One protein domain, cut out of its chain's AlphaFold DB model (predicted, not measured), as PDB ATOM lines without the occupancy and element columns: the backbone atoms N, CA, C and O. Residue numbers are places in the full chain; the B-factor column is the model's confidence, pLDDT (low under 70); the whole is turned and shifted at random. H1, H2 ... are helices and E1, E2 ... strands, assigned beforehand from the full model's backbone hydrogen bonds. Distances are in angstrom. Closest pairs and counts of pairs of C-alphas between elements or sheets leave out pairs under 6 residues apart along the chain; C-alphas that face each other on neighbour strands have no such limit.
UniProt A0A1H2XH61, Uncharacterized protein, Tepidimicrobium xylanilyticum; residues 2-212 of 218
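This is residues 2 to 212 of the 218 residues of an uncharacterized protein of Tepidimicrobium xylanilyticum (UniProt A0A1H2XH61). Look for an arch with a small twisted sheet of three strands, E1, E3 and E2, inside its curve: the long helix H4 runs along the back past E1, H6 lies slantwise over E3 and E2, and H7 crosses H6. H1, H2 and H3 make one leg of the arch, H7 with H8 and H9 the other, leaving an opening between H2 and H9. The printed part has 211 residues and is mostly helix, in the order H1 H2 H3 H4 E1 E2 E3 H5 H6 H7 H8 H9; the sheet is mixed. It is compact, with a radius of gyration of the C-alphas of 17.8 A and spans of 45 by 43 by 38 A.

Begin at the sheet, in the order E1 (residues 78 to 82), E3 (98 to 104), E2 (91 to 95). E1 and E3 are parallel, with N 80 and O 101 within hydrogen-bond range at 2.9 A. E2 and E3 form an antiparallel hairpin, with N 100 and O 93 at 2.8 A. H6 (116 to 136) is over E3 and E2 at a height of 9.5 A over the sheet; with H4 (42 to 71) it makes two layers, helices on one face of a sheet. H4 is the hub: its residues 42 to 53 touch H5 (105 to 110), the closest C-alphas being Lys 48 and Ala 109, 5.0 A; its residues 52 to 63 touch H6, Gly 55 and Ile 116, 5.8 A; its residues 63 to 70 touch H7 (149 to 171), Arg 66 and Leu 170, 6.5 A. H6 and H7 touch, closest at C-alphas 128 and 163, 4.8 A, at a steep tilt of 58 degrees, opposite ways. H2 (13 to 25) only grazes the sheet; it touches H1 (2 to 11) and H3 (30 to 38) only at the corner, only just, with 3 pairs of C-alphas within 8 A each. H9 (190 to 200) is near H7, and close but not clearly touching H8 (180 to 188). Every O i to N i+4 pair is within hydrogen-bond range in H3, H5, H6, H7, H8 and H9; H1 has 3 of 6, H2 8 of 9, H4 20 of 26.

Find C-alpha 2 at (180.688, 208.626, 147.903), where H1 begins. H4 starts at (183.968, 217.609, 138.101) and spans 38.4 A, with a kink of 37 degrees near residue 65; H6 spans 30.0 A and H7 32.5 A. H9 ends at C-alpha 200, (194.098, 243.672, 159.360).

The C-alphas farthest apart, Cys 7 and Arg 191, are 49.3 A apart. The printed part has no cut; the link H6 to H7 is long, with 12 residues. Residues 184 to 192 stand free. No printed residue is under 70 in pLDDT.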
ATOM      1  N   ASP A   2     180.433 209.977 147.358       90.31
ATOM      2  CA  ASP A   2     180.688 208.626 147.903       90.31
ATOM      3  C   ASP A   2     181.889 207.898 147.290       90.31
ATOM      4  O   ASP A   2     182.676 207.308 148.019       90.31
ATOM      5  N   LEU A   3     182.067 207.967 145.966       91.12
ATOM      6  CA  LEU A   3     183.240 207.384 145.303       91.12
ATOM      7  C   LEU A   3     184.548 208.057 145.738       91.12
ATOM      8  O   LEU A   3     185.553 207.380 145.928       91.12
ATOM      9  N   TRP A   4     184.530 209.379 145.914       93.25
ATOM     10  CA  TRP A   4     185.697 210.111 146.396       93.25
ATOM     11  C   TRP A   4     186.029 209.690 147.827       93.25
ATOM     12  O   TRP A   4     187.151 209.275 148.084       93.25
ATOM     13  N   GLU A   5     185.034 209.698 148.720       93.44
ATOM     14  CA  GLU A   5     185.226 209.397 150.141       93.44
ATOM     15  C   GLU A   5     185.600 207.928 150.379       93.44
ATOM     16  O   GLU A   5     186.569 207.640 151.067       93.44
ATOM     17  N   LYS A   6     184.865 206.982 149.787       94.06
ATOM     18  CA  LYS A   6     185.005 205.552 150.103       94.06
ATOM     19  C   LYS A   6     186.041 204.834 149.243       94.06
ATOM     20  O   LYS A   6     186.573 203.819 149.689       94.06
ATOM     21  N   CYS A   7     186.309 205.303 148.022       94.38
ATOM     22  CA  CYS A   7     187.126 204.560 147.051       94.38
ATOM     23  C   CYS A   7     188.442 205.246 146.663       94.38
ATOM     24  O   CYS A   7     189.342 204.557 146.166       94.38
ATOM     25  N   TYR A   8     188.550 206.565 146.834       94.94
ATOM     26  CA  TYR A   8     189.740 207.334 146.473       94.94
ATOM     27  C   TYR A   8     190.483 207.848 147.706       94.94
ATOM     28  O   TYR A   8     191.557 207.332 148.002       94.94
ATOM     29  N   ILE A   9     189.924 208.824 148.426       95.62
ATOM     30  CA  ILE A   9     190.654 209.544 149.476       95.62
ATOM     31  C   ILE A   9     190.943 208.657 150.692       95.62
ATOM     32  O   ILE A   9     192.002 208.788 151.288       95.62
ATOM     33  N   SER A  10     190.082 207.670 150.972       95.69
ATOM     34  CA  SER A  10     190.279 206.671 152.034       95.69
ATOM     35  C   SER A  10     191.554 205.832 151.888       95.69
ATOM     36  O   SER A  10     192.001 205.211 152.849       95.69
ATOM     37  N   LYS A  11     192.153 205.789 150.690       96.81
ATOM     38  CA  LYS A  11     193.448 205.133 150.444       96.81
ATOM     39  C   LYS A  11     194.638 206.000 150.866       96.81
ATOM     40  O   LYS A  11     195.750 205.492 150.938       96.81
ATOM     41  N   TYR A  12     194.402 207.282 151.134       96.69
ATOM     42  CA  TYR A  12     195.404 208.294 151.455       96.69
ATOM     43  C   TYR A  12     194.995 209.031 152.744       96.69
ATOM     44  O   TYR A  12     194.634 210.208 152.689       96.69
ATOM     45  N   PRO A  13     195.037 208.362 153.911       96.31
ATOM     46  CA  PRO A  13     194.449 208.872 155.153       96.31
ATOM     47  C   PRO A  13     195.041 210.214 155.602       96.31
ATOM     48  O   PRO A  13     194.311 211.083 156.065       96.31
ATOM     49  N   GLU A  14     196.346 210.426 155.414       96.94
ATOM     50  CA  GLU A  14     196.979 211.712 155.722       96.94
ATOM     51  C   GLU A  14     196.403 212.849 154.859       96.94
ATOM     52  O   GLU A  14     196.077 213.921 155.366       96.94
ATOM     53  N   LEU A  15     196.225 212.604 153.559       96.38
ATOM     54  CA  LEU A  15     195.644 213.586 152.648       96.38
ATOM     55  C   LEU A  15     194.155 213.815 152.943       96.38
ATOM     56  O   LEU A  15     193.677 214.942 152.859       96.38
ATOM     57  N   GLU A  16     193.427 212.757 153.310       96.19
ATOM     58  CA  GLU A  16     192.029 212.844 153.728       96.19
ATOM     59  C   GLU A  16     191.855 213.805 154.905       96.19
ATOM     60  O   GLU A  16     190.997 214.689 154.852       96.19
ATOM     61  N   ILE A  17     192.691 213.641 155.934       95.81
ATOM     62  CA  ILE A  17     192.713 214.500 157.119       95.81
ATOM     63  C   ILE A  17     192.998 215.940 156.695       95.81
ATOM     64  O   ILE A  17     192.166 216.810 156.943       95.81
ATOM     65  N   LYS A  18     194.088 216.179 155.953       94.94
ATOM     66  CA  LYS A  18     194.464 217.519 155.471       94.94
ATOM     67  C   LYS A  18     193.328 218.208 154.696       94.94
ATOM     68  O   LYS A  18     193.029 219.370 154.951       94.94
ATOM     69  N   CYS A  19     192.647 217.505 153.785       93.44
ATOM     70  CA  CYS A  19     191.539 218.078 153.009       93.44
ATOM     71  C   CYS A  19     190.297 218.403 153.853       93.44
ATOM     72  O   CYS A  19     189.620 219.398 153.583       93.44
ATOM     73  N   LYS A  20     189.947 217.546 154.820       94.25
ATOM     74  CA  LYS A  20     188.738 217.711 155.643       94.25
ATOM     75  C   LYS A  20     188.948 218.732 156.762       94.25
ATOM     76  O   LYS A  20     188.068 219.560 156.993       94.25
ATOM     77  N   GLU A  21     190.102 218.694 157.425       92.88
ATOM     78  CA  GLU A  21     190.422 219.585 158.543       92.88
ATOM     79  C   GLU A  21     190.582 221.037 158.107       92.88
ATOM     80  O   GLU A  21     190.120 221.908 158.833       92.88
ATOM     81  N   ASP A  22     191.114 221.314 156.911       88.31
ATOM     82  CA  ASP A  22     191.188 222.685 156.383       88.31
ATOM     83  C   ASP A  22     189.811 223.376 156.405       88.31
ATOM     84  O   ASP A  22     189.687 224.511 156.850       88.31
ATOM     85  N   TYR A  23     188.728 222.678 156.060       89.62
ATOM     86  CA  TYR A  23     187.383 223.250 156.179       89.62
ATOM     87  C   TYR A  23     186.891 223.335 157.620       89.62
ATOM     88  O   TYR A  23     186.392 224.380 158.038       89.62
ATOM     89  N   SER A  24     187.022 222.253 158.389       88.06
ATOM     90  CA  SER A  24     186.485 222.203 159.753       88.06
ATOM     91  C   SER A  24     187.178 223.186 160.703       88.06
ATOM     92  O   SER A  24     186.494 223.808 161.512       88.06
ATOM     93  N   LEU A  25     188.490 223.400 160.562       84.25
ATOM     94  CA  LEU A  25     189.256 224.391 161.330       84.25
ATOM     95  C   LEU A  25     188.836 225.830 161.020       84.25
ATOM     96  O   LEU A  25     188.934 226.696 161.882       84.25
ATOM     97  N   ASN A  26     188.325 226.076 159.814       82.38
ATOM     98  CA  ASN A  26     187.782 227.373 159.422       82.38
ATOM     99  C   ASN A  26     186.273 227.499 159.735       82.38
ATOM    100  O   ASN A  26     185.684 228.540 159.478       82.38
ATOM    101  N   GLY A  27     185.632 226.472 160.311       86.62
ATOM    102  CA  GLY A  27     184.209 226.499 160.674       86.62
ATOM    103  C   GLY A  27     183.243 226.094 159.553       86.62
ATOM    104  O   GLY A  27     182.050 226.382 159.641       86.62
ATOM    105  N   TYR A  28     183.729 225.413 158.511       89.25
ATOM    106  CA  TYR A  28     182.928 224.980 157.361       89.25
ATOM    107  C   TYR A  28     182.580 223.494 157.404       89.25
ATOM    108  O   TYR A  28     183.389 222.647 157.794       89.25
ATOM    109  N   ASP A  29     181.387 223.163 156.901       92.88
ATOM    110  CA  ASP A  29     181.026 221.783 156.577       92.88
ATOM    111  C   ASP A  29     181.643 221.389 155.231       92.88
ATOM    112  O   ASP A  29     181.153 221.742 154.151       92.88
ATOM    113  N   TRP A  30     182.713 220.596 155.292       92.00
ATOM    114  CA  TRP A  30     183.394 220.097 154.103       92.00
ATOM    115  C   TRP A  30     182.455 219.309 153.175       92.00
ATOM    116  O   TRP A  30     182.645 219.343 151.960       92.00
ATOM    117  N   LYS A  31     181.420 218.624 153.694       93.12
ATOM    118  CA  LYS A  31     180.462 217.870 152.862       93.12
ATOM    119  C   LYS A  31     179.588 218.800 152.044       93.12
ATOM    120  O   LYS A  31     179.240 218.461 150.910       93.12
ATOM    121  N   GLN A  32     179.217 219.943 152.614       92.44
ATOM    122  CA  GLN A  32     178.468 220.966 151.902       92.44
ATOM    123  C   GLN A  32     179.324 221.549 150.774       92.44
ATOM    124  O   GLN A  32     178.921 221.473 149.612       92.44
ATOM    125  N   ILE A  33     180.548 221.993 151.085       89.44
ATOM    126  CA  ILE A  33     181.499 222.517 150.089       89.44
ATOM    127  C   ILE A  33     181.743 221.503 148.968       89.44
ATOM    128  O   ILE A  33     181.651 221.829 147.784       89.44
ATOM    129  N   ALA A  34     181.973 220.240 149.325       90.94
ATOM    130  CA  ALA A  34     182.190 219.163 148.372       90.94
ATOM    131  C   ALA A  34     181.043 219.028 147.358       90.94
ATOM    132  O   ALA A  34     181.279 218.839 146.163       90.94
ATOM    133  N   LYS A  35     179.789 219.115 147.815       90.75
ATOM    134  CA  LYS A  35     178.606 219.000 146.950       90.75
ATOM    135  C   LYS A  35     178.397 220.243 146.092       90.75
ATOM    136  O   LYS A  35     178.089 220.111 144.910       90.75
ATOM    137  N   GLU A  36     178.546 221.422 146.684       89.38
ATOM    138  CA  GLU A  36     178.156 222.696 146.074       89.38
ATOM    139  C   GLU A  36     179.243 223.311 145.191       89.38
ATOM    140  O   GLU A  36     178.925 224.084 144.288       89.38
ATOM    141  N   MET A  37     180.515 222.978 145.422       84.19
ATOM    142  CA  MET A  37     181.645 223.673 144.793       84.19
ATOM    143  C   MET A  37     182.595 222.756 144.021       84.19
ATOM    144  O   MET A  37     183.298 223.238 143.129       84.19
ATOM    145  N   VAL A  38     182.643 221.464 144.365       88.81
ATOM    146  CA  VAL A  38     183.637 220.516 143.833       88.81
ATOM    147  C   VAL A  38     182.980 219.512 142.890       88.81
ATOM    148  O   VAL A  38     183.252 219.482 141.688       88.81
ATOM    149  N   PHE A  39     182.078 218.681 143.418       90.06
ATOM    150  CA  PHE A  39     181.525 217.547 142.678       90.06
ATOM    151  C   PHE A  39     180.461 217.933 141.649       90.06
ATOM    152  O   PHE A  39     180.177 217.145 140.749       90.06
ATOM    153  N   ASN A  40     179.901 219.139 141.738       89.19
ATOM    154  CA  ASN A  40     178.976 219.676 140.739       89.19
ATOM    155  C   ASN A  40     179.663 220.164 139.453       89.19
ATOM    156  O   ASN A  40     178.965 220.456 138.489       89.19
ATOM    157  N   ARG A  41     180.999 220.272 139.444       90.06
ATOM    158  CA  ARG A  41     181.790 220.755 138.300       90.06
ATOM    159  C   ARG A  41     182.813 219.754 137.781       90.06
ATOM    160  O   ARG A  41     183.548 220.045 136.840       90.06
ATOM    161  N   THR A  42     182.904 218.576 138.403       86.19
ATOM    162  CA  THR A  42     183.968 217.609 138.101       86.19
ATOM    163  C   THR A  42     184.008 217.249 136.622       86.19
ATOM    164  O   THR A  42     185.091 217.107 136.075       86.19
ATOM    165  N   LYS A  43     182.855 217.131 135.954       91.12
ATOM    166  CA  LYS A  43     182.801 216.773 134.532       91.12
ATOM    167  C   LYS A  43     183.355 217.889 133.645       91.12
ATOM    168  O   LYS A  43     184.105 217.612 132.715       91.12
ATOM    169  N   GLU A  44     182.980 219.128 133.930       93.38
ATOM    170  CA  GLU A  44     183.368 220.322 133.181       93.38
ATOM    171  C   GLU A  44     184.852 220.639 133.366       93.38
ATOM    172  O   GLU A  44     185.524 221.062 132.424       93.38
ATOM    173  N   ASP A  45     185.366 220.422 134.576       95.56
ATOM    174  CA  ASP A  45     186.743 220.737 134.936       95.56
ATOM    175  C   ASP A  45     187.701 219.542 134.699       95.56
ATOM    176  O   ASP A  45     188.913 219.747 134.657       95.56
ATOM    177  N   PHE A  46     187.204 218.324 134.420       95.19
ATOM    178  CA  PHE A  46     188.021 217.106 134.249       95.19
ATOM    179  C   PHE A  46     189.143 217.248 133.212       95.19
ATOM    180  O   PHE A  46     190.285 216.888 133.484       95.19
ATOM    181  N   SER A  47     188.849 217.799 132.030       97.56
ATOM    182  CA  SER A  47     189.868 217.985 130.985       97.56
ATOM    183  C   SER A  47     190.991 218.914 131.446       97.56
ATOM    184  O   SER A  47     192.162 218.656 131.184       97.56
ATOM    185  N   LYS A  48     190.653 219.961 132.204       98.06
ATOM    186  CA  LYS A  48     191.627 220.887 132.790       98.06
ATOM    187  C   LYS A  48     192.420 220.238 133.919       98.06
ATOM    188  O   LYS A  48     193.587 220.566 134.079       98.06
ATOM    189  N   MET A  49     191.816 219.330 134.686       97.19
ATOM    190  CA  MET A  49     192.515 218.562 135.724       97.19
ATOM    191  C   MET A  49     193.574 217.640 135.106       97.19
ATOM    192  O   MET A  49     194.682 217.561 135.628       97.19
ATOM    193  N   VAL A  50     193.267 217.002 133.970       97.62
ATOM    194  CA  VAL A  50     194.242 216.206 133.201       97.62
ATOM    195  C   VAL A  50     195.384 217.092 132.696       97.62
ATOM    196  O   VAL A  50     196.546 216.774 132.937       97.62
ATOM    197  N   LEU A  51     195.066 218.243 132.091       98.19
ATOM    198  CA  LEU A  51     196.079 219.206 131.637       98.19
ATOM    199  C   LEU A  51     196.946 219.734 132.792       98.19
ATOM    200  O   LEU A  51     198.152 219.883 132.631       98.19
ATOM    201  N   ALA A  52     196.350 219.987 133.961       98.12
ATOM    202  CA  ALA A  52     197.081 220.395 135.156       98.12
ATOM    203  C   ALA A  52     198.056 219.305 135.615       98.12
ATOM    204  O   ALA A  52     199.219 219.598 135.870       98.12
ATOM    205  N   HIS A  53     197.603 218.051 135.681       97.50
ATOM    206  CA  HIS A  53     198.444 216.916 136.054       97.50
ATOM    207  C   HIS A  53     199.647 216.764 135.110       97.50
ATOM    208  O   HIS A  53     200.788 216.748 135.565       97.50
ATOM    209  N   GLU A  54     199.409 216.696 133.799       97.00
ATOM    210  CA  GLU A  54     200.474 216.549 132.796       97.00
ATOM    211  C   GLU A  54     201.424 217.754 132.790       97.00
ATOM    212  O   GLU A  54     202.645 217.594 132.755       97.00
ATOM    213  N   GLY A  55     200.869 218.963 132.883       97.69
ATOM    214  CA  GLY A  55     201.642 220.197 132.889       97.69
ATOM    215  C   GLY A  55     202.533 220.345 134.120       97.69
ATOM    216  O   GLY A  55     203.670 220.785 133.980       97.69
ATOM    217  N   ILE A  56     202.075 219.944 135.313       97.56
ATOM    218  CA  ILE A  56     202.913 219.998 136.522       97.56
ATOM    219  C   ILE A  56     204.105 219.051 136.393       97.56
ATOM    220  O   ILE A  56     205.222 219.469 136.689       97.56
ATOM    221  N   LEU A  57     203.899 217.822 135.902       94.00
ATOM    222  CA  LEU A  57     205.000 216.874 135.680       94.00
ATOM    223  C   LEU A  57     206.064 217.469 134.747       94.00
ATOM    224  O   LEU A  57     207.249 217.444 135.064       94.00
ATOM    225  N   GLN A  58     205.636 218.093 133.646       94.12
ATOM    226  CA  GLN A  58     206.542 218.769 132.718       94.12
ATOM    227  C   GLN A  58     207.284 219.953 133.365       94.12
ATOM    228  O   GLN A  58     208.482 220.151 133.142       94.12
ATOM    229  N   VAL A  59     206.573 220.780 134.134       95.56
ATOM    230  CA  VAL A  59     207.121 222.001 134.735       95.56
ATOM    231  C   VAL A  59     208.139 221.676 135.828       95.56
ATOM    232  O   VAL A  59     209.206 222.293 135.841       95.56
ATOM    233  N   VAL A  60     207.851 220.710 136.706       92.31
ATOM    234  CA  VAL A  60     208.736 220.318 137.819       92.31
ATOM    235  C   VAL A  60     210.120 219.920 137.303       92.31
ATOM    236  O   VAL A  60     211.123 220.440 137.797       92.31
ATOM    237  N   ASP A  61     210.182 219.093 136.259       85.06
ATOM    238  CA  ASP A  61     211.449 218.675 135.647       85.06
ATOM    239  C   ASP A  61     212.252 219.875 135.122       85.06
ATOM    240  O   ASP A  61     213.464 219.983 135.336       85.06
ATOM    241  N   SER A  62     211.570 220.819 134.466       86.25
ATOM    242  CA  SER A  62     212.211 222.011 133.902       86.25
ATOM    243  C   SER A  62     212.739 222.972 134.974       86.25
ATOM    244  O   SER A  62     213.821 223.550 134.815       86.25
ATOM    245  N   LEU A  63     212.005 223.131 136.080       87.94
ATOM    246  CA  LEU A  63     212.365 224.037 137.166       87.94
ATOM    247  C   LEU A  63     213.479 223.469 138.033       87.94
ATOM    248  O   LEU A  63     214.340 224.239 138.446       87.94
ATOM    249  N   ASN A  64     213.544 222.152 138.234       81.19
ATOM    250  CA  ASN A  64     214.616 221.517 139.004       81.19
ATOM    251  C   ASN A  64     216.018 221.929 138.497       81.19
ATOM    252  O   ASN A  64     216.903 222.296 139.271       81.19
ATOM    253  N   ILE A  65     216.192 222.006 137.172       81.31
ATOM    254  CA  ILE A  65     217.441 222.463 136.539       81.31
ATOM    255  C   ILE A  65     217.740 223.937 136.861       81.31
ATOM    256  O   ILE A  65     218.900 224.310 137.059       81.31
ATOM    257  N   ARG A  66     216.716 224.798 136.888       86.50
ATOM    258  CA  ARG A  66     216.876 226.229 137.194       86.50
ATOM    259  C   ARG A  66     217.160 226.458 138.678       86.50
ATOM    260  O   ARG A  66     218.017 227.274 139.001       86.50
ATOM    261  N   MET A  67     216.523 225.690 139.560       84.81
ATOM    262  CA  MET A  67     216.718 225.764 141.011       84.81
ATOM    263  C   MET A  67     218.176 225.530 141.398       84.81
ATOM    264  O   MET A  67     218.755 226.339 142.124       84.81
ATOM    265  N   CYS A  68     218.801 224.497 140.825       79.94
ATOM    266  CA  CYS A  68     220.216 224.197 141.046       79.94
ATOM    267  C   CYS A  68     221.124 225.392 140.709       79.94
ATOM    268  O   CYS A  68     222.117 225.628 141.391       79.94
ATOM    269  N   LYS A  69     220.782 226.169 139.672       83.00
ATOM    270  CA  LYS A  69     221.560 227.344 139.250       83.00
ATOM    271  C   LYS A  69     221.374 228.547 140.173       83.00
ATOM    272  O   LYS A  69     222.327 229.289 140.374       83.00
ATOM    273  N   VAL A  70     220.161 228.762 140.686       85.44
ATOM    274  CA  VAL A  70     219.832 229.932 141.520       85.44
ATOM    275  C   VAL A  70     220.279 229.731 142.967       85.44
ATOM    276  O   VAL A  70     220.836 230.649 143.561       85.44
ATOM    277  N   PHE A  71     220.060 228.539 143.526       84.50
ATOM    278  CA  PHE A  71     220.254 228.278 144.957       84.50
ATOM    279  C   PHE A  71     221.486 227.427 145.276       84.50
ATOM    280  O   PHE A  71     221.933 227.423 146.418       84.50
ATOM    281  N   ASN A  72     222.089 226.771 144.279       82.75
ATOM    282  CA  ASN A  72     223.334 226.007 144.418       82.75
ATOM    283  C   ASN A  72     223.272 224.829 145.421       82.75
ATOM    284  O   ASN A  72     224.287 224.451 146.004       82.75
ATOM    285  N   PHE A  73     222.093 224.230 145.611       78.00
ATOM    286  CA  PHE A  73     221.913 222.962 146.324       78.00
ATOM    287  C   PHE A  73     220.711 222.178 145.776       78.00
ATOM    288  O   PHE A  73     219.838 222.744 145.116       78.00
ATOM    289  N   ASN A  74     220.682 220.874 146.063       79.00
ATOM    290  CA  ASN A  74     219.606 219.961 145.673       79.00
ATOM    291  C   ASN A  74     218.740 219.630 146.888       79.00
ATOM    292  O   ASN A  74     219.276 219.333 147.956       79.00
ATOM    293  N   LEU A  75     217.420 219.621 146.706       83.19
ATOM    294  CA  LEU A  75     216.463 219.200 147.726       83.19
ATOM    295  C   LEU A  75     215.676 217.985 147.257       83.19
ATOM    296  O   LEU A  75     215.214 217.939 146.120       83.19
ATOM    297  N   GLU A  76     215.490 217.024 148.159       88.50
ATOM    298  CA  GLU A  76     214.487 215.979 147.981       88.50
ATOM    299  C   GLU A  76     213.129 216.544 148.408       88.50
ATOM    300  O   GLU A  76     212.932 216.907 149.568       88.50
ATOM    301  N   VAL A  77     212.206 216.642 147.453       91.38
ATOM    302  CA  VAL A  77     210.847 217.141 147.672       91.38
ATOM    303  C   VAL A  77     209.870 216.166 147.039       91.38
ATOM    304  O   VAL A  77     209.998 215.821 145.865       91.38
ATOM    305  N   THR A  78     208.875 215.744 147.808       95.12
ATOM    306  CA  THR A  78     207.768 214.932 147.308       95.12
ATOM    307  C   THR A  78     206.755 215.829 146.601       95.12
ATOM    308  O   THR A  78     206.304 216.825 147.159       95.12
ATOM    309  N   ILE A  79     206.340 215.474 145.387       96.12
ATOM    310  CA  ILE A  79     205.231 216.155 144.706       96.12
ATOM    311  C   ILE A  79     203.978 215.293 144.831       96.12
ATOM    312  O   ILE A  79     203.958 214.153 144.369       96.12
ATOM    313  N   VAL A  80     202.928 215.837 145.445       97.06
ATOM    314  CA  VAL A  80     201.630 215.173 145.605       97.06
ATOM    315  C   VAL A  80     200.613 215.866 144.708       97.06
ATOM    316  O   VAL A  80     200.234 217.009 144.949       97.06
ATOM    317  N   LEU A  81     200.143 215.169 143.674       97.06
ATOM    318  CA  LEU A  81     199.051 215.631 142.815       97.06
ATOM    319  C   LEU A  81     197.756 214.972 143.276       97.06
ATOM    320  O   LEU A  81     197.677 213.744 143.312       97.06
ATOM    321  N   TYR A  82     196.739 215.759 143.625       95.69
ATOM    322  CA  TYR A  82     195.509 215.199 144.181       95.69
ATOM    323  C   TYR A  82     194.235 215.921 143.751       95.69
ATOM    324  O   TYR A  82     194.214 217.131 143.549       95.69
ATOM    325  N   CYS A  83     193.142 215.158 143.661       92.31
ATOM    326  CA  CYS A  83     191.782 215.692 143.587       92.31
ATOM    327  C   CYS A  83     191.219 215.837 145.002       92.31
ATOM    328  O   CYS A  83     190.809 214.841 145.606       92.31
ATOM    329  N   GLY A  84     191.229 217.047 145.544       87.44
ATOM    330  CA  GLY A  84     190.795 217.310 146.909       87.44
ATOM    331  C   GLY A  84     189.335 217.725 147.011       87.44
ATOM    332  O   GLY A  84     188.439 217.160 146.379       87.44
ATOM    333  N   LEU A  85     189.127 218.722 147.865       92.31
ATOM    334  CA  LEU A  85     187.862 219.406 148.066       92.31
ATOM    335  C   LEU A  85     187.952 220.881 147.628       92.31
ATOM    336  O   LEU A  85     187.248 221.719 148.172       92.31
ATOM    337  N   CYS A  86     188.787 221.215 146.637       90.38
ATOM    338  CA  CYS A  86     189.103 222.583 146.197       90.38
ATOM    339  C   CYS A  86     189.732 223.489 147.283       90.38
ATOM    340  O   CYS A  86     189.573 224.717 147.224       90.38
ATOM    341  N   ASN A  87     190.482 222.900 148.222       89.56
ATOM    342  CA  ASN A  87     191.176 223.596 149.312       89.56
ATOM    343  C   ASN A  87     192.179 224.644 148.784       89.56
ATOM    344  O   ASN A  87     191.927 225.847 148.853       89.56
ATOM    345  N   SER A  88     193.271 224.181 148.164       91.00
ATOM    346  CA  SER A  88     194.332 225.021 147.599       91.00
ATOM    347  C   SER A  88     194.799 224.512 146.233       91.00
ATOM    348  O   SER A  88     194.638 223.338 145.906       91.00
ATOM    349  N   ALA A  89     195.350 225.418 145.421       94.69
ATOM    350  CA  ALA A  89     195.972 225.087 144.140       94.69
ATOM    351  C   ALA A  89     197.385 224.517 144.329       94.69
ATOM    352  O   ALA A  89     197.763 223.595 143.613       94.69
ATOM    353  N   GLY A  90     198.123 225.039 145.308       95.31
ATOM    354  CA  GLY A  90     199.464 224.633 145.711       95.31
ATOM    355  C   GLY A  90     199.672 225.007 147.176       95.31
ATOM    356  O   GLY A  90     199.048 225.956 147.656       95.31
ATOM    357  N   TRP A  91     200.423 224.192 147.904       94.31
ATOM    358  CA  TRP A  91     200.881 224.496 149.258       94.31
ATOM    359  C   TRP A  91     202.000 223.539 149.660       94.31
ATOM    360  O   TRP A  91     202.106 222.425 149.132       94.31
ATOM    361  N   VAL A  92     202.825 223.965 150.612       94.62
ATOM    362  CA  VAL A  92     203.952 223.189 151.133       94.62
ATOM    363  C   VAL A  92     203.637 222.680 152.532       94.62
ATOM    364  O   VAL A  92     203.244 223.444 153.407       94.62
ATOM    365  N   ASP A  93     203.857 221.388 152.753       93.88
ATOM    366  CA  ASP A  93     203.712 220.744 154.057       93.88
ATOM    367  C   ASP A  93     204.589 219.478 154.095       93.88
ATOM    368  O   ASP A  93     205.479 219.273 153.265       93.88
ATOM    369  N   THR A  94     204.359 218.611 155.067       94.06
ATOM    370  CA  THR A  94     204.866 217.249 155.118       94.06
ATOM    371  C   THR A  94     203.827 216.289 154.535       94.06
ATOM    372  O   THR A  94     202.626 216.470 154.744       94.06
ATOM    373  N   TYR A  95     204.296 215.273 153.812       95.88
ATOM    374  CA  TYR A  95     203.522 214.108 153.386       95.88
ATOM    375  C   TYR A  95     204.391 212.856 153.499       95.88
ATOM    376  O   TYR A  95     205.524 212.858 153.012       95.88
ATOM    377  N   ASP A  96     203.897 211.804 154.159       95.19
ATOM    378  CA  ASP A  96     204.679 210.598 154.482       95.19
ATOM    379  C   ASP A  96     206.012 210.930 155.188       95.19
ATOM    380  O   ASP A  96     207.087 210.439 154.846       95.19
ATOM    381  N   ASN A  97     205.952 211.846 156.162       93.50
ATOM    382  CA  ASN A  97     207.103 212.358 156.923       93.50
ATOM    383  C   ASN A  97     208.216 213.013 156.077       93.50
ATOM    384  O   ASN A  97     209.321 213.239 156.574       93.50
ATOM    385  N   LYS A  98     207.942 213.341 154.811       94.31
ATOM    386  CA  LYS A  98     208.863 214.038 153.909       94.31
ATOM    387  C   LYS A  98     208.317 215.405 153.528       94.31
ATOM    388  O   LYS A  98     207.108 215.583 153.407       94.31
ATOM    389  N   ARG A  99     209.215 216.361 153.272       94.38
ATOM    390  CA  ARG A  99     208.848 217.661 152.697       94.38
ATOM    391  C   ARG A  99     208.117 217.438 151.376       94.38
ATOM    392  O   ARG A  99     208.641 216.753 150.496       94.38
ATOM    393  N   ALA A 100     206.943 218.034 151.237       96.19
ATOM    394  CA  ALA A 100     206.098 217.856 150.077       96.19
ATOM    395  C   ALA A 100     205.488 219.169 149.588       96.19
ATOM    396  O   ALA A 100     205.175 220.062 150.373       96.19
ATOM    397  N   ILE A 101     205.277 219.244 148.276       96.81
ATOM    398  CA  ILE A 101     204.386 220.222 147.659       96.81
ATOM    399  C   ILE A 101     203.120 219.483 147.240       96.81
ATOM    400  O   ILE A 101     203.180 218.492 146.506       96.81
ATOM    401  N   LEU A 102     201.973 219.967 147.704       97.38
ATOM    402  CA  LEU A 102     200.667 219.391 147.440       97.38
ATOM    403  C   LEU A 102     199.916 220.275 146.438       97.38
ATOM    404  O   LEU A 102     199.546 221.405 146.745       97.38
ATOM    405  N   PHE A 103     199.648 219.751 145.243       97.75
ATOM    406  CA  PHE A 103     198.887 220.446 144.205       97.75
ATOM    407  C   PHE A 103     197.475 219.871 144.069       97.75
ATOM    408  O   PHE A 103     197.285 218.730 143.628       97.75
ATOM    409  N   GLY A 104     196.478 220.691 144.408       96.50
ATOM    410  CA  GLY A 104     195.064 220.384 144.208       96.50
ATOM    411  C   GLY A 104     194.664 220.615 142.753       96.50
ATOM    412  O   GLY A 104     194.338 221.740 142.357       96.50
ATOM    413  N   ILE A 105     194.687 219.563 141.930       96.31
ATOM    414  CA  ILE A 105     194.431 219.681 140.482       96.31
ATOM    415  C   ILE A 105     192.989 220.108 140.173       96.31
ATOM    416  O   ILE A 105     192.734 220.756 139.159       96.31
ATOM    417  N   ASP A 106     192.056 219.816 141.077       94.06
ATOM    418  CA  ASP A 106     190.679 220.312 141.066       94.06
ATOM    419  C   ASP A 106     190.615 221.834 141.268       94.06
ATOM    420  O   ASP A 106     189.943 222.532 140.503       94.06
ATOM    421  N   LYS A 107     191.377 222.383 142.224       94.44
ATOM    422  CA  LYS A 107     191.446 223.835 142.445       94.44
ATOM    423  C   LYS A 107     192.123 224.554 141.278       94.44
ATOM    424  O   LYS A 107     191.619 225.581 140.821       94.44
ATOM    425  N   ILE A 108     193.214 224.001 140.745       96.56
ATOM    426  CA  ILE A 108     193.899 224.533 139.554       96.56
ATOM    427  C   ILE A 108     192.939 224.590 138.360       96.56
ATOM    428  O   ILE A 108     192.851 225.610 137.665       96.56
ATOM    429  N   ALA A 109     192.179 223.519 138.126       95.94
ATOM    430  CA  ALA A 109     191.181 223.472 137.068       95.94
ATOM    431  C   ALA A 109     190.078 224.524 137.272       95.94
ATOM    432  O   ALA A 109     189.779 225.285 136.344       95.94
ATOM    433  N   ARG A 110     189.548 224.633 138.499       93.94
ATOM    434  CA  ARG A 110     188.509 225.602 138.885       93.94
ATOM    435  C   ARG A 110     188.925 227.050 138.627       93.94
ATOM    436  O   ARG A 110     188.093 227.848 138.192       93.94
ATOM    437  N   LEU A 111     190.192 227.376 138.883       93.81
ATOM    438  CA  LEU A 111     190.774 228.709 138.701       93.81
ATOM    439  C   LEU A 111     191.242 228.982 137.259       93.81
ATOM    440  O   LEU A 111     191.678 230.089 136.946       93.81
ATOM    441  N   ASN A 112     191.127 228.005 136.351       95.69
ATOM    442  CA  ASN A 112     191.690 228.062 134.997       95.69
ATOM    443  C   ASN A 112     193.206 228.328 135.006       95.69
ATOM    444  O   ASN A 112     193.715 229.172 134.261       95.69
ATOM    445  N   TRP A 113     193.913 227.622 135.886       97.12
ATOM    446  CA  TRP A 113     195.364 227.705 136.072       97.12
ATOM    447  C   TRP A 113     196.129 226.545 135.420       97.12
ATOM    448  O   TRP A 113     197.330 226.423 135.596       97.12
ATOM    449  N   HIS A 114     195.445 225.718 134.629       97.44
ATOM    450  CA  HIS A 114     195.975 224.507 133.990       97.44
ATOM    451  C   HIS A 114     196.904 224.760 132.785       97.44
ATOM    452  O   HIS A 114     197.368 223.805 132.169       97.44
ATOM    453  N   THR A 115     197.140 226.013 132.384       97.25
ATOM    454  CA  THR A 115     198.051 226.319 131.270       97.25
ATOM    455  C   THR A 115     199.503 226.249 131.736       97.25
ATOM    456  O   THR A 115     199.801 226.620 132.868       97.25
ATOM    457  N   ILE A 116     200.426 225.840 130.858       96.25
ATOM    458  CA  ILE A 116     201.855 225.699 131.202       96.25
ATOM    459  C   ILE A 116     202.439 226.973 131.818       96.25
ATOM    460  O   ILE A 116     203.151 226.890 132.806       96.25
ATOM    461  N   GLU A 117     202.105 228.150 131.289       94.75
ATOM    462  CA  GLU A 117     202.585 229.427 131.833       94.75
ATOM    463  C   GLU A 117     202.150 229.652 133.290       94.75
ATOM    464  O   GLU A 117     202.951 230.056 134.132       94.75
ATOM    465  N   LYS A 118     200.887 229.353 133.601       96.19
ATOM    466  CA  LYS A 118     200.336 229.493 134.950       96.19
ATOM    467  C   LYS A 118     200.909 228.440 135.894       96.19
ATOM    468  O   LYS A 118     201.271 228.766 137.019       96.19
ATOM    469  N   LEU A 119     201.051 227.202 135.425       97.50
ATOM    470  CA  LEU A 119     201.680 226.129 136.191       97.50
ATOM    471  C   LEU A 119     203.161 226.417 136.462       97.50
ATOM    472  O   LEU A 119     203.616 226.165 137.570       97.50
ATOM    473  N   GLU A 120     203.897 226.990 135.505       96.25
ATOM    474  CA  GLU A 120     205.290 227.421 135.696       96.25
ATOM    475  C   GLU A 120     205.388 228.428 136.848       96.25
ATOM    476  O   GLU A 120     206.226 228.260 137.731       96.25
ATOM    477  N   SER A 121     204.486 229.415 136.888       95.50
ATOM    478  CA  SER A 121     204.397 230.371 137.995       95.50
ATOM    479  C   SER A 121     204.060 229.678 139.318       95.50
ATOM    480  O   SER A 121     204.794 229.841 140.292       95.50
ATOM    481  N   LEU A 122     202.994 228.876 139.361       97.06
ATOM    482  CA  LEU A 122     202.537 228.208 140.582       97.06
ATOM    483  C   LEU A 122     203.613 227.282 141.165       97.06
ATOM    484  O   LEU A 122     203.957 227.402 142.333       97.06
ATOM    485  N   VAL A 123     204.184 226.390 140.353       96.75
ATOM    486  CA  VAL A 123     205.202 225.436 140.817       96.75
ATOM    487  C   VAL A 123     206.463 226.167 141.279       96.75
ATOM    488  O   VAL A 123     207.034 225.801 142.304       96.75
ATOM    489  N   ALA A 124     206.886 227.219 140.569       95.62
ATOM    490  CA  ALA A 124     208.013 228.045 140.992       95.62
ATOM    491  C   ALA A 124     207.767 228.714 142.354       95.62
ATOM    492  O   ALA A 124     208.689 228.762 143.164       95.62
ATOM    493  N   HIS A 125     206.543 229.191 142.614       96.12
ATOM    494  CA  HIS A 125     206.159 229.802 143.895       96.12
ATOM    495  C   HIS A 125     206.302 228.813 145.049       96.12
ATOM    496  O   HIS A 125     207.052 229.059 145.991       96.12
ATOM    497  N   GLU A 126     205.664 227.647 144.929       96.25
ATOM    498  CA  GLU A 126     205.690 226.623 145.977       96.25
ATOM    499  C   GLU A 126     207.105 226.080 146.219       96.25
ATOM    500  O   GLU A 126     207.517 225.862 147.358       96.25
ATOM    501  N   LEU A 127     207.910 225.922 145.161       94.75
ATOM    502  CA  LEU A 127     209.324 225.564 145.304       94.75
ATOM    503  C   LEU A 127     210.110 226.617 146.095       94.75
ATOM    504  O   LEU A 127     211.013 226.258 146.850       94.75
ATOM    505  N   CYS A 128     209.782 227.904 145.959       94.56
ATOM    506  CA  CYS A 128     210.445 228.952 146.731       94.56
ATOM    507  C   CYS A 128     210.076 228.900 148.223       94.56
ATOM    508  O   CYS A 128     210.960 229.147 149.044       94.56
ATOM    509  N   HIS A 129     208.853 228.494 148.589       95.19
ATOM    510  CA  HIS A 129     208.513 228.185 149.988       95.19
ATOM    511  C   HIS A 129     209.352 227.015 150.522       95.19
ATOM    512  O   HIS A 129     209.955 227.120 151.586       95.19
ATOM    513  N   VAL A 130     209.498 225.923 149.760       94.56
ATOM    514  CA  VAL A 130     210.374 224.802 150.160       94.56
ATOM    515  C   VAL A 130     211.806 225.281 150.425       94.56
ATOM    516  O   VAL A 130     212.407 224.916 151.436       94.56
ATOM    517  N   ILE A 131     212.364 226.094 149.526       92.75
ATOM    518  CA  ILE A 131     213.714 226.644 149.685       92.75
ATOM    519  C   ILE A 131     213.817 227.519 150.925       92.75
ATOM    520  O   ILE A 131     214.790 227.402 151.670       92.75
ATOM    521  N   HIS A 132     212.839 228.394 151.142       93.69
ATOM    522  CA  HIS A 132     212.791 229.259 152.314       93.69
ATOM    523  C   HIS A 132     212.881 228.447 153.602       93.69
ATOM    524  O   HIS A 132     213.779 228.677 154.415       93.69
ATOM    525  N   PHE A 133     212.013 227.448 153.729       92.44
ATOM    526  CA  PHE A 133     211.965 226.543 154.866       92.44
ATOM    527  C   PHE A 133     213.270 225.771 155.045       92.44
ATOM    528  O   PHE A 133     213.774 225.656 156.161       92.44
ATOM    529  N   HIS A 134     213.879 225.308 153.951       91.25
ATOM    530  CA  HIS A 134     215.173 224.637 154.006       91.25
ATOM    531  C   HIS A 134     216.295 225.552 154.512       91.25
ATOM    532  O   HIS A 134     217.047 225.163 155.401       91.25
ATOM    533  N   ILE A 135     216.406 226.770 153.969       91.88
ATOM    534  CA  ILE A 135     217.445 227.737 154.357       91.88
ATOM    535  C   ILE A 135     217.272 228.155 155.818       91.88
ATOM    536  O   ILE A 135     218.258 228.333 156.533       91.88
ATOM    537  N   ARG A 136     216.025 228.324 156.263       91.94
ATOM    538  CA  ARG A 136     215.720 228.691 157.645       91.94
ATOM    539  C   ARG A 136     215.907 227.547 158.636       91.94
ATOM    540  O   ARG A 136     216.224 227.819 159.788       91.94
ATOM    541  N   GLY A 137     215.677 226.306 158.212       89.44
ATOM    542  CA  GLY A 137     215.582 225.150 159.106       89.44
ATOM    543  C   GLY A 137     214.316 225.136 159.974       89.44
ATOM    544  O   GLY A 137     214.200 224.296 160.862       89.44
ATOM    545  N   GLU A 138     213.378 226.054 159.727       87.94
ATOM    546  CA  GLU A 138     212.122 226.227 160.458       87.94
ATOM    547  C   GLU A 138     211.024 226.670 159.485       87.94
ATOM    548  O   GLU A 138     211.253 227.543 158.644       87.94
ATOM    549  N   ASP A 139     209.827 226.103 159.644       87.81
ATOM    550  CA  ASP A 139     208.683 226.344 158.748       87.81
ATOM    551  C   ASP A 139     207.747 227.444 159.247       87.81
ATOM    552  O   ASP A 139     206.894 227.937 158.519       87.81
ATOM    553  N   LYS A 140     207.858 227.782 160.529       88.81
ATOM    554  CA  LYS A 140     206.913 228.644 161.231       88.81
ATOM    555  C   LYS A 140     207.630 229.848 161.813       88.81
ATOM    556  O   LYS A 140     208.861 229.915 161.841       88.81
ATOM    557  N   LEU A 141     206.826 230.773 162.324       90.12
ATOM    558  CA  LEU A 141     207.300 231.850 163.176       90.12
ATOM    559  C   LEU A 141     208.231 231.278 164.272       90.12
ATOM    560  O   LEU A 141     207.867 230.280 164.906       90.12
ATOM    561  N   PRO A 142     209.419 231.877 164.503       89.31
ATOM    562  CA  PRO A 142     210.360 231.389 165.506       89.31
ATOM    563  C   PRO A 142     209.716 231.273 166.880       89.31
ATOM    564  O   PRO A 142     209.015 232.186 167.312       89.31
ATOM    565  N   SER A 143     210.035 230.210 167.620       88.25
ATOM    566  CA  SER A 143     209.451 229.957 168.945       88.25
ATOM    567  C   SER A 143     209.767 231.035 169.989       88.25
ATOM    568  O   SER A 143     209.161 231.057 171.054       88.25
ATOM    569  N   SER A 144     210.748 231.902 169.719       90.44
ATOM    570  CA  SER A 144     211.086 233.058 170.554       90.44
ATOM    571  C   SER A 144     210.160 234.262 170.349       90.44
ATOM    572  O   SER A 144     210.323 235.260 171.045       90.44
ATOM    573  N   ILE A 145     209.267 234.220 169.358       92.75
ATOM    574  CA  ILE A 145     208.317 235.286 169.043       92.75
ATOM    575  C   ILE A 145     206.916 234.814 169.421       92.75
ATOM    576  O   ILE A 145     206.512 233.707 169.076       92.75
ATOM    577  N   ASP A 146     206.163 235.674 170.105       93.06
ATOM    578  CA  ASP A 146     204.789 235.367 170.491       93.06
ATOM    579  C   ASP A 146     203.908 235.153 169.252       93.06
ATOM    580  O   ASP A 146     203.826 236.027 168.382       93.06
ATOM    581  N   SER A 147     203.213 234.014 169.203       90.44
ATOM    582  CA  SER A 147     202.207 233.717 168.176       90.44
ATOM    583  C   SER A 147     200.945 234.523 168.473       90.44
ATOM    584  O   SER A 147     200.085 234.116 169.253       90.44
ATOM    585  N   ASN A 148     200.883 235.723 167.907       92.12
ATOM    586  CA  ASN A 148     199.706 236.581 167.906       92.12
ATOM    587  C   ASN A 148     199.416 237.037 166.474       92.12
ATOM    588  O   ASN A 148     200.283 236.966 165.603       92.12
ATOM    589  N   ILE A 149     198.206 237.546 166.248       91.88
ATOM    590  CA  ILE A 149     197.714 237.921 164.915       91.88
ATOM    591  C   ILE A 149     198.648 238.893 164.191       91.88
ATOM    592  O   ILE A 149     198.884 238.746 162.994       91.88
ATOM    593  N   PHE A 150     199.215 239.857 164.916       94.75
ATOM    594  CA  PHE A 150     200.143 240.816 164.336       94.75
ATOM    595  C   PHE A 150     201.416 240.117 163.834       94.75
ATOM    596  O   PHE A 150     201.796 240.274 162.674       94.75
ATOM    597  N   ASN A 151     202.067 239.328 164.690       95.12
ATOM    598  CA  ASN A 151     203.315 238.641 164.353       95.12
ATOM    599  C   ASN A 151     203.112 237.582 163.265       95.12
ATOM    600  O   ASN A 151     203.949 237.467 162.372       95.12
ATOM    601  N   GLU A 152     201.998 236.852 163.302       92.25
ATOM    602  CA  GLU A 152     201.621 235.899 162.257       92.25
ATOM    603  C   GLU A 152     201.368 236.609 160.925       92.25
ATOM    604  O   GLU A 152     201.905 236.196 159.902       92.25
ATOM    605  N   GLY A 153     200.638 237.727 160.923       93.56
ATOM    606  CA  GLY A 153     200.426 238.525 159.717       93.56
ATOM    607  C   GLY A 153     201.736 239.033 159.111       93.56
ATOM    608  O   GLY A 153     201.977 238.867 157.917       93.56
ATOM    609  N   ILE A 154     202.640 239.583 159.929       95.00
ATOM    610  CA  ILE A 154     203.974 239.999 159.462       95.00
ATOM    611  C   ILE A 154     204.775 238.809 158.922       95.00
ATOM    612  O   ILE A 154     205.446 238.943 157.895       95.00
ATOM    613  N   TRP A 155     204.699 237.654 159.583       93.69
ATOM    614  CA  TRP A 155     205.347 236.429 159.125       93.69
ATOM    615  C   TRP A 155     204.843 236.000 157.748       93.69
ATOM    616  O   TRP A 155     205.658 235.802 156.849       93.69
ATOM    617  N   TYR A 156     203.525 235.947 157.547       91.44
ATOM    618  CA  TYR A 156     202.943 235.590 156.255       91.44
ATOM    619  C   TYR A 156     203.341 236.573 155.152       91.44
ATOM    620  O   TYR A 156     203.681 236.149 154.050       91.44
ATOM    621  N   LEU A 157     203.363 237.882 155.437       94.00
ATOM    622  CA  LEU A 157     203.824 238.876 154.463       94.00
ATOM    623  C   LEU A 157     205.277 238.629 154.039       94.00
ATOM    624  O   LEU A 157     205.614 238.762 152.863       94.00
ATOM    625  N   TYR A 158     206.139 238.298 155.000       94.94
ATOM    626  CA  TYR A 158     207.536 237.967 154.740       94.94
ATOM    627  C   TYR A 158     207.673 236.680 153.920       94.94
ATOM    628  O   TYR A 158     208.440 236.658 152.959       94.94
ATOM    629  N   GLU A 159     206.936 235.634 154.281       93.88
ATOM    630  CA  GLU A 159     206.995 234.327 153.630       93.88
ATOM    631  C   GLU A 159     206.521 234.395 152.169       93.88
ATOM    632  O   GLU A 159     207.273 234.042 151.259       93.88
ATOM    633  N   GLU A 160     205.334 234.956 151.924       93.38
ATOM    634  CA  GLU A 160     204.793 235.154 150.573       93.38
ATOM    635  C   GLU A 160     205.666 236.112 149.753       93.38
ATOM    636  O   GLU A 160     205.919 235.890 148.569       93.38
ATOM    637  N   GLY A 161     206.184 237.172 150.383       94.62
ATOM    638  CA  GLY A 161     207.098 238.112 149.741       94.62
ATOM    639  C   GLY A 161     208.419 237.462 149.321       94.62
ATOM    640  O   GLY A 161     208.929 237.754 148.236       94.62
ATOM    641  N   PHE A 162     208.962 236.559 150.144       95.25
ATOM    642  CA  PHE A 162     210.139 235.765 149.801       95.25
ATOM    643  C   PHE A 162     209.848 234.862 148.602       95.25
ATOM    644  O   PHE A 162     210.602 234.890 147.623       95.25
ATOM    645  N   ALA A 163     208.755 234.094 148.658       94.69
ATOM    646  CA  ALA A 163     208.382 233.171 147.594       94.69
ATOM    647  C   ALA A 163     208.175 233.901 146.261       94.69
ATOM    648  O   ALA A 163     208.791 233.534 145.260       94.69
ATOM    649  N   GLN A 164     207.436 235.013 146.272       94.44
ATOM    650  CA  GLN A 164     207.186 235.843 145.093       94.44
ATOM    651  C   GLN A 164     208.477 236.444 144.514       94.44
ATOM    652  O   GLN A 164     208.699 236.431 143.301       94.44
ATOM    653  N   PHE A 165     209.365 236.972 145.364       94.88
ATOM    654  CA  PHE A 165     210.625 237.561 144.905       94.88
ATOM    655  C   PHE A 165     211.511 236.524 144.207       94.88
ATOM    656  O   PHE A 165     212.056 236.786 143.129       94.88
ATOM    657  N   PHE A 166     211.661 235.340 144.802       94.12
ATOM    658  CA  PHE A 166     212.492 234.285 144.232       94.12
ATOM    659  C   PHE A 166     211.833 233.570 143.055       94.12
ATOM    660  O   PHE A 166     212.550 233.175 142.136       94.12
ATOM    661  N   GLN A 167     210.501 233.506 142.998       94.88
ATOM    662  CA  GLN A 167     209.766 233.085 141.808       94.88
ATOM    663  C   GLN A 167     210.176 233.943 140.601       94.88
ATOM    664  O   GLN A 167     210.529 233.401 139.553       94.88
ATOM    665  N   TYR A 168     210.238 235.273 140.750       94.06
ATOM    666  CA  TYR A 168     210.684 236.155 139.663       94.06
ATOM    667  C   TYR A 168     212.128 235.907 139.254       94.06
ATOM    668  O   TYR A 168     212.448 235.955 138.069       94.06
ATOM    669  N   LYS A 169     213.013 235.630 140.216       92.81
ATOM    670  CA  LYS A 169     214.414 235.298 139.928       92.81
ATOM    671  C   LYS A 169     214.554 233.959 139.214       92.81
ATOM    672  O   LYS A 169     215.382 233.842 138.318       92.81
ATOM    673  N   LEU A 170     213.747 232.972 139.587       92.25
ATOM    674  CA  LEU A 170     213.765 231.644 138.988       92.25
ATOM    675  C   LEU A 170     213.236 231.651 137.549       92.25
ATOM    676  O   LEU A 170     213.708 230.883 136.706       92.25
ATOM    677  N   LEU A 171     212.246 232.502 137.279       93.06
ATOM    678  CA  LEU A 171     211.582 232.594 135.980       93.06
ATOM    679  C   LEU A 171     212.136 233.704 135.080       93.06
ATOM    680  O   LEU A 171     211.816 233.714 133.894       93.06
ATOM    681  N   ASP A 172     212.963 234.598 135.625       92.50
ATOM    682  CA  ASP A 172     213.504 235.795 134.964       92.50
ATOM    683  C   ASP A 172     212.413 236.724 134.392       92.50
ATOM    684  O   ASP A 172     212.552 237.334 133.333       92.50
ATOM    685  N   LYS A 173     211.271 236.801 135.086       91.44
ATOM    686  CA  LYS A 173     210.109 237.625 134.714       91.44
ATOM    687  C   LYS A 173     209.196 237.868 135.918       91.44
ATOM    688  O   LYS A 173     209.061 237.006 136.782       91.44
ATOM    689  N   GLU A 174     208.543 239.030 135.949       90.19
ATOM    690  CA  GLU A 174     207.474 239.336 136.911       90.19
ATOM    691  C   GLU A 174     206.187 238.623 136.462       90.19
ATOM    692  O   GLU A 174     205.520 239.076 135.530       90.19
ATOM    693  N   VAL A 175     205.869 237.474 137.065       90.06
ATOM    694  CA  VAL A 175     204.707 236.645 136.695       90.06
ATOM    695  C   VAL A 175     203.959 236.111 137.902       90.06
ATOM    696  O   VAL A 175     204.545 235.831 138.936       90.06
ATOM    697  N   ASP A 176     202.656 235.929 137.737       90.94
ATOM    698  CA  ASP A 176     201.789 235.310 138.729       90.94
ATOM    699  C   ASP A 176     200.726 234.485 138.006       90.94
ATOM    700  O   ASP A 176     200.259 234.849 136.922       90.94
ATOM    701  N   THR A 177     200.301 233.391 138.624       89.88
ATOM    702  CA  THR A 177     199.258 232.496 138.117       89.88
ATOM    703  C   THR A 177     197.923 233.215 137.838       89.88
ATOM    704  O   THR A 177     197.142 232.802 136.970       89.88
ATOM    705  N   ARG A 178     197.656 234.326 138.537       89.94
ATOM    706  CA  ARG A 178     196.493 235.216 138.374       89.94
ATOM    707  C   ARG A 178     196.574 236.107 137.129       89.94
ATOM    708  O   ARG A 178     195.536 236.599 136.695       89.94
ATOM    709  N   GLY A 179     197.749 236.248 136.516       89.19
ATOM    710  CA  GLY A 179     197.961 237.007 135.281       89.19
ATOM    711  C   GLY A 179     198.311 238.483 135.495       89.19
ATOM    712  O   GLY A 179     198.350 238.990 136.614       89.19
ATOM    713  N   LYS A 180     198.586 239.191 134.393       88.69
ATOM    714  CA  LYS A 180     199.046 240.589 134.420       88.69
ATOM    715  C   LYS A 180     197.979 241.546 134.953       88.69
ATOM    716  O   LYS A 180     198.300 242.482 135.681       88.69
ATOM    717  N   GLU A 181     196.717 241.297 134.622       89.81
ATOM    718  CA  GLU A 181     195.585 242.121 135.047       89.81
ATOM    719  C   GLU A 181     195.498 242.205 136.574       89.81
ATOM    720  O   GLU A 181     195.175 243.260 137.118       89.81
ATOM    721  N   TRP A 182     195.844 241.119 137.270       88.75
ATOM    722  CA  TRP A 182     195.918 241.098 138.725       88.75
ATOM    723  C   TRP A 182     196.943 242.104 139.260       88.75
ATOM    724  O   TRP A 182     196.612 242.914 140.125       88.75
ATOM    725  N   PHE A 183     198.155 242.129 138.698       88.25
ATOM    726  CA  PHE A 183     199.169 243.115 139.078       88.25
ATOM    727  C   PHE A 183     198.724 244.544 138.808       88.25
ATOM    728  O   PHE A 183     198.978 245.431 139.620       88.25
ATOM    729  N   ASP A 184     198.062 244.780 137.678       91.31
ATOM    730  CA  ASP A 184     197.598 246.114 137.315       91.31
ATOM    731  C   ASP A 184     196.521 246.607 138.299       91.31
ATOM    732  O   ASP A 184     196.579 247.755 138.745       91.31
ATOM    733  N   ILE A 185     195.619 245.721 138.745       91.69
ATOM    734  CA  ILE A 185     194.663 246.006 139.827       91.69
ATOM    735  C   ILE A 185     195.397 246.282 141.144       91.69
ATOM    736  O   ILE A 185     195.102 247.281 141.805       91.69
ATOM    737  N   CYS A 186     196.367 245.450 141.533       91.12
ATOM    738  CA  CYS A 186     197.128 245.653 142.767       91.12
ATOM    739  C   CYS A 186     197.893 246.982 142.763       91.12
ATOM    740  O   CYS A 186     197.837 247.716 143.747       91.12
ATOM    741  N   ARG A 187     198.550 247.335 141.651       93.38
ATOM    742  CA  ARG A 187     199.290 248.597 141.492       93.38
ATOM    743  C   ARG A 187     198.364 249.806 141.539       93.38
ATOM    744  O   ARG A 187     198.652 250.766 142.249       93.38
ATOM    745  N   ALA A 188     197.220 249.745 140.859       96.62
ATOM    746  CA  ALA A 188     196.227 250.817 140.900       96.62
ATOM    747  C   ALA A 188     195.668 251.060 142.316       96.62
ATOM    748  O   ALA A 188     195.293 252.185 142.644       96.62
ATOM    749  N   ASN A 189     195.648 250.028 143.167       95.69
ATOM    750  CA  ASN A 189     195.093 250.074 144.521       95.69
ATOM    751  C   ASN A 189     196.158 250.000 145.630       95.69
ATOM    752  O   ASN A 189     195.810 249.828 146.798       95.69
ATOM    753  N   GLU A 190     197.446 250.153 145.309       95.38
ATOM    754  CA  GLU A 190     198.560 249.818 146.208       95.38
ATOM    755  C   GLU A 190     198.440 250.494 147.583       95.38
ATOM    756  O   GLU A 190     198.530 249.842 148.625       95.38
ATOM    757  N   ARG A 191     198.180 251.807 147.605       97.19
ATOM    758  CA  ARG A 191     198.023 252.569 148.855       97.19
ATOM    759  C   ARG A 191     196.849 252.062 149.691       97.19
ATOM    760  O   ARG A 191     196.946 252.008 150.916       97.19
ATOM    761  N   GLN A 192     195.738 251.721 149.045       96.75
ATOM    762  CA  GLN A 192     194.560 251.203 149.730       96.75
ATOM    763  C   GLN A 192     194.832 249.810 150.297       96.75
ATOM    764  O   GLN A 192     194.530 249.580 151.465       96.75
ATOM    765  N   LEU A 193     195.451 248.921 149.518       94.44
ATOM    766  CA  LEU A 193     195.819 247.575 149.959       94.44
ATOM    767  C   LEU A 193     196.760 247.621 151.165       94.44
ATOM    768  O   LEU A 193     196.492 246.954 152.157       94.44
ATOM    769  N   LYS A 194     197.787 248.483 151.147       95.06
ATOM    770  CA  LYS A 194     198.684 248.689 152.299       95.06
ATOM    771  C   LYS A 194     197.932 249.149 153.548       95.06
ATOM    772  O   LYS A 194     198.178 248.640 154.636       95.06
ATOM    773  N   ASN A 195     196.997 250.088 153.398       97.00
ATOM    774  CA  ASN A 195     196.186 250.564 154.520       97.00
ATOM    775  C   ASN A 195     195.246 249.480 155.063       97.00
ATOM    776  O   ASN A 195     195.045 249.410 156.273       97.00
ATOM    777  N   LEU A 196     194.643 248.669 154.190       95.69
ATOM    778  CA  LEU A 196     193.775 247.568 154.604       95.69
ATOM    779  C   LEU A 196     194.583 246.469 155.300       95.69
ATOM    780  O   LEU A 196     194.169 246.013 156.359       95.69
ATOM    781  N   TYR A 197     195.758 246.122 154.772       95.06
ATOM    782  CA  TYR A 197     196.651 245.145 155.393       95.06
ATOM    783  C   TYR A 197     197.120 245.612 156.774       95.06
ATOM    784  O   TYR A 197     197.055 244.861 157.739       95.06
ATOM    785  N   LEU A 198     197.507 246.888 156.904       96.12
ATOM    786  CA  LEU A 198     197.894 247.460 158.195       96.12
ATOM    787  C   LEU A 198     196.759 247.388 159.220       96.12
ATOM    788  O   LEU A 198     197.020 247.103 160.379       96.12
ATOM    789  N   LYS A 199     195.509 247.634 158.812       95.94
ATOM    790  CA  LYS A 199     194.350 247.480 159.704       95.94
ATOM    791  C   LYS A 199     194.139 246.021 160.104       95.94
ATOM    792  O   LYS A 199     193.911 245.757 161.275       95.94
ATOM    793  N   ALA A 200     194.259 245.105 159.147       95.00
ATOM    794  CA  ALA A 200     194.098 243.672 159.360       95.00
ATOM    795  C   ALA A 200     195.119 243.095 160.357       95.00
ATOM    796  O   ALA A 200     194.784 242.195 161.115       95.00
ATOM    797  N   LEU A 201     196.332 243.656 160.438       95.62
ATOM    798  CA  LEU A 201     197.329 243.265 161.449       95.62
ATOM    799  C   LEU A 201     196.878 243.498 162.903       95.62
ATOM    800  O   LEU A 201     197.452 242.901 163.810       95.62
ATOM    801  N   PHE A 202     195.887 244.364 163.129       95.38
ATOM    802  CA  PHE A 202     195.332 244.664 164.454       95.38
ATOM    803  C   PHE A 202     193.882 244.176 164.617       95.38
ATOM    804  O   PHE A 202     193.236 244.518 165.605       95.38
ATOM    805  N   ASP A 203     193.350 243.418 163.655       92.94
ATOM    806  CA  ASP A 203     192.017 242.821 163.745       92.94
ATOM    807  C   ASP A 203     192.108 241.499 164.516       92.94
ATOM    808  O   ASP A 203     192.547 240.489 163.966       92.94
ATOM    809  N   GLU A 204     191.713 241.512 165.791       88.00
ATOM    810  CA  GLU A 204     191.820 240.351 166.685       88.00
ATOM    811  C   GLU A 204     190.896 239.177 166.315       88.00
ATOM    812  O   GLU A 204     191.076 238.075 166.832       88.00
ATOM    813  N   GLU A 205     189.918 239.378 165.427       85.69
ATOM    814  CA  GLU A 205     188.999 238.318 165.005       85.69
ATOM    815  C   GLU A 205     189.466 237.644 163.716       85.69
ATOM    816  O   GLU A 205     189.499 236.415 163.629       85.69
ATOM    817  N   LYS A 206     189.808 238.437 162.695       84.38
ATOM    818  CA  LYS A 206     190.103 237.924 161.347       84.38
ATOM    819  C   LYS A 206     191.581 237.920 160.991       84.38
ATOM    820  O   LYS A 206     192.004 237.111 160.161       84.38
ATOM    821  N   GLY A 207     192.362 238.832 161.560       89.50
ATOM    822  CA  GLY A 207     193.742 239.056 161.152       89.50
ATOM    823  C   GLY A 207     193.888 239.313 159.648       89.50
ATOM    824  O   GLY A 207     193.030 239.911 159.000       89.50
ATOM    825  N   THR A 208     194.976 238.816 159.059       90.25
ATOM    826  CA  THR A 208     195.311 239.013 157.637       90.25
ATOM    827  C   THR A 208     194.733 237.951 156.693       90.25
ATOM    828  O   THR A 208     195.156 237.888 155.542       90.25
ATOM    829  N   GLN A 209     193.788 237.115 157.137       82.50
ATOM    830  CA  GLN A 209     193.295 235.958 156.366       82.50
ATOM    831  C   GLN A 209     192.718 236.327 154.989       82.50
ATOM    832  O   GLN A 209     192.942 235.602 154.023       82.50
ATOM    833  N   ASP A 210     192.065 237.487 154.865       83.75
ATOM    834  CA  ASP A 210     191.488 237.973 153.598       83.75
ATOM    835  C   ASP A 210     192.547 238.300 152.521       83.75
ATOM    836  O   ASP A 210     192.214 238.519 151.355       83.75
ATOM    837  N   PHE A 211     193.829 238.336 152.895       84.75
ATOM    838  CA  PHE A 211     194.953 238.588 151.991       84.75
ATOM    839  C   PHE A 211     195.705 237.314 151.592       84.75
ATOM    840  O   PHE A 211     196.630 237.396 150.783       84.75
ATOM    841  N   LEU A 212     195.338 236.157 152.152       71.31
ATOM    842  CA  LEU A 212     196.076 234.906 151.990       71.31
ATOM    843  C   LEU A 212     195.440 233.985 150.940       71.31
ATOM    844  O   LEU A 212     194.227 233.757 150.912       71.31
TER     845      LEU A 212